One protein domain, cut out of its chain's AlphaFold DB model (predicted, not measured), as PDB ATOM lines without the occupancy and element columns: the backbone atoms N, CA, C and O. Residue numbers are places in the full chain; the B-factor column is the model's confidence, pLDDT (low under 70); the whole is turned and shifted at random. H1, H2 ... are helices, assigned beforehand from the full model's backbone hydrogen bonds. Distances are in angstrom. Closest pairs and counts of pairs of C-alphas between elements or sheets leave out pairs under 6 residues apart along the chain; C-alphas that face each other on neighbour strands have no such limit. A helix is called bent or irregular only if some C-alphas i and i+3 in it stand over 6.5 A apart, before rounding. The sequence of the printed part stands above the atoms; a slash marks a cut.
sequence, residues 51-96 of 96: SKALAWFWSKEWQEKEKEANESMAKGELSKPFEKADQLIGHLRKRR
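AT A GLANCE: This is residues 51 to 96 of the 96 residues of the protein "AbrB/MazE/SpoVT family DNA-binding domain-containing protein" of Syntrophaceae bacterium (UniProt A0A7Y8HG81). The model is an open, hook-shaped chain of three helices with no shared core: H1 and H2 make one arm with a corner between them, and the stretch from residue 75 to residue 84 turns away from the end of H2 and leads to H3, which lies apart from both. The middle is empty, with no two of the helices touching. The printed part has 46 residues, with three named helices in the order H1, H2, H3 and no named strand; the class is all helix. The whole is only just extended, close to loose, with a radius of gyration of the C-alphas of 14.4 A and spans of 36 by 26 by 20 A.

IN THESE COORDINATES: The printed part begins at Ser 51. H1 holds residues 52 to 58, from C-alpha 52 at (30.627, -69.268, 45.386), and is 10.5 A from first to last C-alpha. H1 is irregular: its C-alphas 53 and 56 are 7.3 A apart. H2, the longest helix, holds residues 60 to 74, 15 residues, and is 20.9 A from first to last C-alpha; its first C-alpha is at (26.366, -64.524, 31.175). H3 holds residues 85 to 94, is 14.5 A from first to last C-alpha, and ends with C-alpha 94 at (8.649, -42.596, 38.507).

HOW THE PARTS SIT: H1 and H2 are joined by a tight link of 1 residue, Ser 59. They are close but not clearly touching, with 2 pairs of C-alphas within 8 A. Their closest C-alphas are those of Trp 56 and Trp 62, 7.2 A apart. Their lines stand at a steep tilt of 48 degrees, and they run the same way. From H2 to H3 there is a short link of 10 residues, and these two helices are apart. H1 and H3 are apart as well. Every O i to N i+4 pair is within hydrogen-bond range in H2 and H3; in H1 it is 0 of 3, beside 3 of 4 for the O i to N i+3 pairs.

THE WHOLE: The two C-alphas farthest apart are those of Lys 52 and Glu 83, at 36.8 A, and those of Ser 51 and Arg 96 are 32.1 A apart. Residues 51 to 56, of which 52 to 56 belong to H1, stand free. So do residues 58 to 65, of which 60 to 65 belong to H2, and residues 70 to 76, of which 70 to 74 belong to H2. The printed part has no cut and no long link, and it ends at Arg 96, the chain's last residue. The mean pLDDT of the printed part is 85.6, and residues 95 to 96 are under 70.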
ATOM      1  N   SER A  51      33.532 -65.893  47.344       71.25
ATOM      2  CA  SER A  51      32.541 -66.897  47.740       71.25
ATOM      3  C   SER A  51      31.771 -67.390  46.514       71.25
ATOM      4  O   SER A  51      31.354 -66.588  45.680       71.25
ATOM      5  N   LYS A  52      31.495 -68.699  46.435       72.06
ATOM      6  CA  LYS A  52      30.627 -69.268  45.386       72.06
ATOM      7  C   LYS A  52      29.246 -68.604  45.346       72.06
ATOM      8  O   LYS A  52      28.633 -68.559  44.288       72.06
ATOM      9  N   ALA A  53      28.787 -68.041  46.467       77.19
ATOM     10  CA  ALA A  53      27.541 -67.280  46.540       77.19
ATOM     11  C   ALA A  53      27.539 -66.013  45.664       77.19
ATOM     12  O   ALA A  53      26.472 -65.488  45.377       77.19
ATOM     13  N   LEU A  54      28.706 -65.529  45.228       80.12
ATOM     14  CA  LEU A  54      28.851 -64.375  44.334       80.12
ATOM     15  C   LEU A  54      29.050 -64.778  42.868       80.12
ATOM     16  O   LEU A  54      29.178 -63.909  42.014       80.12
ATOM     17  N   ALA A  55      29.052 -66.078  42.542       79.75
ATOM     18  CA  ALA A  55      29.300 -66.557  41.181       79.75
ATOM     19  C   ALA A  55      28.298 -66.005  40.149       79.75
ATOM     20  O   ALA A  55      28.642 -65.882  38.976       79.75
ATOM     21  N   TRP A  56      27.090 -65.627  40.585       79.50
ATOM     22  CA  TRP A  56      26.072 -64.998  39.739       79.50
ATOM     23  C   TRP A  56      26.565 -63.710  39.065       79.50
ATOM     24  O   TRP A  56      26.111 -63.410  37.962       79.50
ATOM     25  N   PHE A  57      27.527 -62.992  39.657       77.25
ATOM     26  CA  PHE A  57      28.119 -61.797  39.052       77.25
ATOM     27  C   PHE A  57      28.838 -62.125  37.734       77.25
ATOM     28  O   PHE A  57      28.825 -61.331  36.800       77.25
ATOM     29  N   TRP A  58      29.398 -63.332  37.613       81.12
ATOM     30  CA  TRP A  58      30.028 -63.839  36.386       81.12
ATOM     31  C   TRP A  58      29.061 -64.617  35.491       81.12
ATOM     32  O   TRP A  58      29.487 -65.220  34.504       81.12
ATOM     33  N   SER A  59      27.765 -64.641  35.815       85.56
ATOM     34  CA  SER A  59      26.780 -65.232  34.914       85.56
ATOM     35  C   SER A  59      26.724 -64.440  33.609       85.56
ATOM     36  O   SER A  59      26.888 -63.219  33.592       85.56
ATOM     37  N   LYS A  60      26.477 -65.145  32.500       87.25
ATOM     38  CA  LYS A  60      26.366 -64.524  31.175       87.25
ATOM     39  C   LYS A  60      25.306 -63.416  31.157       87.25
ATOM     40  O   LYS A  60      25.587 -62.335  30.661       87.25
ATOM     41  N   GLU A  61      24.147 -63.668  31.763       88.81
ATOM     42  CA  GLU A  61      23.056 -62.691  31.849       88.81
ATOM     43  C   GLU A  61      23.490 -61.405  32.568       88.81
ATOM     44  O   GLU A  61      23.212 -60.303  32.098       88.81
ATOM     45  N   TRP A  62      24.196 -61.533  33.695       90.31
ATOM     46  CA  TRP A  62      24.674 -60.368  34.435       90.31
ATOM     47  C   TRP A  62      25.690 -59.562  33.622       90.31
ATOM     48  O   TRP A  62      25.577 -58.346  33.512       90.31
ATOM     49  N   GLN A  63      26.658 -60.242  33.005       92.69
ATOM     50  CA  GLN A  63      27.698 -59.592  32.203       92.69
ATOM     51  C   GLN A  63      27.132 -58.899  30.952       92.69
ATOM     52  O   GLN A  63      27.634 -57.850  30.551       92.69
ATOM     53  N   GLU A  64      26.074 -59.443  30.346       86.25
ATOM     54  CA  GLU A  64      25.371 -58.797  29.232       86.25
ATOM     55  C   GLU A  64      24.687 -57.495  29.673       86.25
ATOM     56  O   GLU A  64      24.828 -56.478  28.993       86.25
ATOM     57  N   LYS A  65      24.037 -57.486  30.844       88.69
ATOM     58  CA  LYS A  65      23.428 -56.272  31.418       88.69
ATOM     59  C   LYS A  65      24.469 -55.228  31.829       88.69
ATOM     60  O   LYS A  65      24.259 -54.040  31.614       88.69
ATOM     61  N   GLU A  66      25.614 -55.656  32.360       90.56
ATOM     62  CA  GLU A  66      26.747 -54.760  32.641       90.56
ATOM     63  C   GLU A  66      27.286 -54.112  31.360       90.56
ATOM     64  O   GLU A  66      27.610 -52.922  31.339       90.56
ATOM     65  N   LYS A  67      27.355 -54.875  30.262       85.94
ATOM     66  CA  LYS A  67      27.760 -54.355  28.952       85.94
ATOM     67  C   LYS A  67      26.762 -53.322  28.432       85.94
ATOM     68  O   LYS A  67      27.188 -52.257  27.996       85.94
ATOM     69  N   GLU A  68      25.465 -53.611  28.515       87.69
ATOM     70  CA  GLU A  68      24.397 -52.673  28.144       87.69
ATOM     71  C   GLU A  68      24.487 -51.376  28.959       87.69
ATOM     72  O   GLU A  68      24.530 -50.289  28.384       87.69
ATOM     73  N   ALA A  69      24.621 -51.482  30.284       85.56
ATOM     74  CA  ALA A  69      24.772 -50.327  31.162       85.56
ATOM     75  C   ALA A  69      26.005 -49.486  30.789       85.56
ATOM     76  O   ALA A  69      25.903 -48.266  30.664       85.56
ATOM     77  N   ASN A  70      27.155 -50.123  30.540       81.56
ATOM     78  CA  ASN A  70      28.366 -49.437  30.080       81.56
ATOM     79  C   ASN A  70      28.166 -48.720  28.741       81.56
ATOM     80  O   ASN A  70      28.648 -47.600  28.566       81.56
ATOM     81  N   GLU A  71      27.454 -49.334  27.798       88.50
ATOM     82  CA  GLU A  71      27.149 -48.706  26.513       88.50
ATOM     83  C   GLU A  71      26.216 -47.500  26.675       88.50
ATOM     84  O   GLU A  71      26.467 -46.464  26.060       88.50
ATOM     85  N   SER A  72      25.193 -47.583  27.529       83.81
ATOM     86  CA  SER A  72      24.330 -46.441  27.862       83.81
ATOM     87  C   SER A  72      25.111 -45.305  28.527       83.81
ATOM     88  O   SER A  72      24.944 -44.144  28.151       83.81
ATOM     89  N   MET A  73      26.037 -45.611  29.443       80.38
ATOM     90  CA  MET A  73      26.927 -44.595  30.022       80.38
ATOM     91  C   MET A  73      27.813 -43.937  28.958       80.38
ATOM     92  O   MET A  73      27.923 -42.712  28.930       80.38
ATOM     93  N   ALA A  74      28.397 -44.725  28.049       86.94
ATOM     94  CA  ALA A  74      29.233 -44.212  26.961       86.94
ATOM     95  C   ALA A  74      28.448 -43.330  25.973       86.94
ATOM     96  O   ALA A  74      28.994 -42.371  25.431       86.94
ATOM     97  N   LYS A  75      27.159 -43.623  25.770       89.56
ATOM     98  CA  LYS A  75      26.228 -42.808  24.971       89.56
ATOM     99  C   LYS A  75      25.715 -41.568  25.712       89.56
ATOM    100  O   LYS A  75      25.005 -40.763  25.116       89.56
ATOM    101  N   GLY A  76      26.063 -41.395  26.989       89.19
ATOM    102  CA  GLY A  76      25.599 -40.279  27.812       89.19
ATOM    103  C   GLY A  76      24.146 -40.414  28.272       89.19
ATOM    104  O   GLY A  76      23.549 -39.428  28.699       89.19
ATOM    105  N   GLU A  77      23.573 -41.619  28.237       88.56
ATOM    106  CA  GLU A  77      22.209 -41.933  28.695       88.56
ATOM    107  C   GLU A  77      22.125 -42.014  30.233       88.56
ATOM    108  O   GLU A  77      21.465 -42.872  30.819       88.56
ATOM    109  N   LEU A  78      22.826 -41.106  30.908       85.94
ATOM    110  CA  LEU A  78      22.874 -40.999  32.356       85.94
ATOM    111  C   LEU A  78      21.710 -40.149  32.865       85.94
ATOM    112  O   LEU A  78      21.300 -39.153  32.264       85.94
ATOM    113  N   SER A  79      21.178 -40.521  34.025       86.44
ATOM    114  CA  SER A  79      20.319 -39.626  34.789       86.44
ATOM    115  C   SER A  79      21.113 -38.405  35.260       86.44
ATOM    116  O   SER A  79      22.328 -38.447  35.446       86.44
ATOM    117  N   LYS A  80      20.405 -37.291  35.468       87.44
ATOM    118  CA  LYS A  80      21.010 -36.090  36.047       87.44
ATOM    119  C   LYS A  80      21.609 -36.391  37.434       87.44
ATOM    120  O   LYS A  80      21.040 -37.219  38.150       87.44
ATOM    121  N   PRO A  81      22.676 -35.689  37.852       89.56
ATOM    122  CA  PRO A  81      23.143 -35.739  39.232       89.56
ATOM    123  C   PRO A  81      22.021 -35.369  40.210       89.56
ATOM    124  O   PRO A  81      21.166 -34.529  39.908       89.56
ATOM    125  N   PHE A  82      22.028 -35.995  41.385       93.06
ATOM    126  CA  PHE A  82      21.078 -35.718  42.461       93.06
ATOM    127  C   PHE A  82      21.835 -35.200  43.679       93.06
ATOM    128  O   PHE A  82      22.804 -35.815  44.108       93.06
ATOM    129  N   GLU A  83      21.366 -34.098  44.258       90.62
ATOM    130  CA  GLU A  83      21.992 -33.501  45.447       90.62
ATOM    131  C   GLU A  83      21.519 -34.162  46.747       90.62
ATOM    132  O   GLU A  83      22.189 -34.090  47.773       90.62
ATOM    133  N   LYS A  84      20.335 -34.789  46.723       93.31
ATOM    134  CA  LYS A  84      19.710 -35.416  47.895       93.31
ATOM    135  C   LYS A  84      19.143 -36.786  47.551       93.31
ATOM    136  O   LYS A  84      18.557 -36.975  46.483       93.31
ATOM    137  N   ALA A  85      19.234 -37.713  48.503       91.44
ATOM    138  CA  ALA A  85      18.726 -39.078  48.360       91.44
ATOM    139  C   ALA A  85      17.229 -39.123  47.995       91.44
ATOM    140  O   ALA A  85      16.835 -39.894  47.123       91.44
ATOM    141  N   ASP A  86      16.403 -38.245  48.574       94.12
ATOM    142  CA  ASP A  86      14.963 -38.189  48.282       94.12
ATOM    143  C   ASP A  86      14.661 -37.878  46.810       94.12
ATOM    144  O   ASP A  86      13.708 -38.410  46.234       94.12
ATOM    145  N   GLN A  87      15.495 -37.051  46.169       92.19
ATOM    146  CA  GLN A  87      15.348 -36.730  44.748       92.19
ATOM    147  C   GLN A  87      15.636 -37.957  43.876       92.19
ATOM    148  O   GLN A  87      14.889 -38.225  42.930       92.19
ATOM    149  N   LEU A  88      16.682 -38.721  44.216       92.06
ATOM    150  CA  LEU A  88      17.024 -39.976  43.544       92.06
ATOM    151  C   LEU A  88      15.903 -41.010  43.712       92.06
ATOM    152  O   LEU A  88      15.429 -41.573  42.725       92.06
ATOM    153  N   ILE A  89      15.424 -41.219  44.941       93.69
ATOM    154  CA  ILE A  89      14.337 -42.167  45.232       93.69
ATOM    155  C   ILE A  89      13.070 -41.784  44.456       93.69
ATOM    156  O   ILE A  89      12.437 -42.641  43.833       93.69
ATOM    157  N   GLY A  90      12.718 -40.496  44.446       93.56
ATOM    158  CA  GLY A  90      11.586 -39.985  43.678       93.56
ATOM    159  C   GLY A  90      11.738 -40.207  42.170       93.56
ATOM    160  O   GLY A  90      10.758 -40.531  41.502       93.56
ATOM    161  N   HIS A  91      12.952 -40.080  41.630       90.06
ATOM    162  CA  HIS A  91      13.231 -40.361  40.221       90.06
ATOM    163  C   HIS A  91      13.077 -41.848  39.880       90.06
ATOM    164  O   HIS A  91      12.416 -42.179  38.896       90.06
ATOM    165  N   LEU A  92      13.623 -42.742  40.711       90.94
ATOM    166  CA  LEU A  92      13.550 -44.192  40.502       90.94
ATOM    167  C   LEU A  92      12.110 -44.714  40.558       90.94
ATOM    168  O   LEU A  92      11.722 -45.550  39.748       90.94
ATOM    169  N   ARG A  93      11.286 -44.182  41.470       92.06
ATOM    170  CA  ARG A  93       9.872 -44.575  41.591       92.06
ATOM    171  C   ARG A  93       9.013 -44.157  40.398       92.06
ATOM    172  O   ARG A  93       8.014 -44.809  40.136       92.06
ATOM    173  N   LYS A  94       9.385 -43.089  39.686       83.75
ATOM    174  CA  LYS A  94       8.649 -42.596  38.507       83.75
ATOM    175  C   LYS A  94       8.921 -43.394  37.230       83.75
ATOM    176  O   LYS A  94       8.188 -43.227  36.265       83.75
ATOM    177  N   ARG A  95       9.981 -44.209  37.203       67.56
ATOM    178  CA  ARG A  95      10.382 -45.021  36.041       67.56
ATOM    179  C   ARG A  95       9.941 -46.488  36.139       67.56
ATOM    180  O   ARG A  95      10.445 -47.307  35.378       67.56
ATOM    181  N   ARG A  96       9.066 -46.824  37.091       51.53
ATOM    182  CA  ARG A  96       8.611 -48.194  37.349       51.53
ATOM    183  C   ARG A  96       7.227 -48.450  36.772       51.53
ATOM    184  O   ARG A  96       6.408 -47.508  36.814       51.53
TER     185      ARG A  96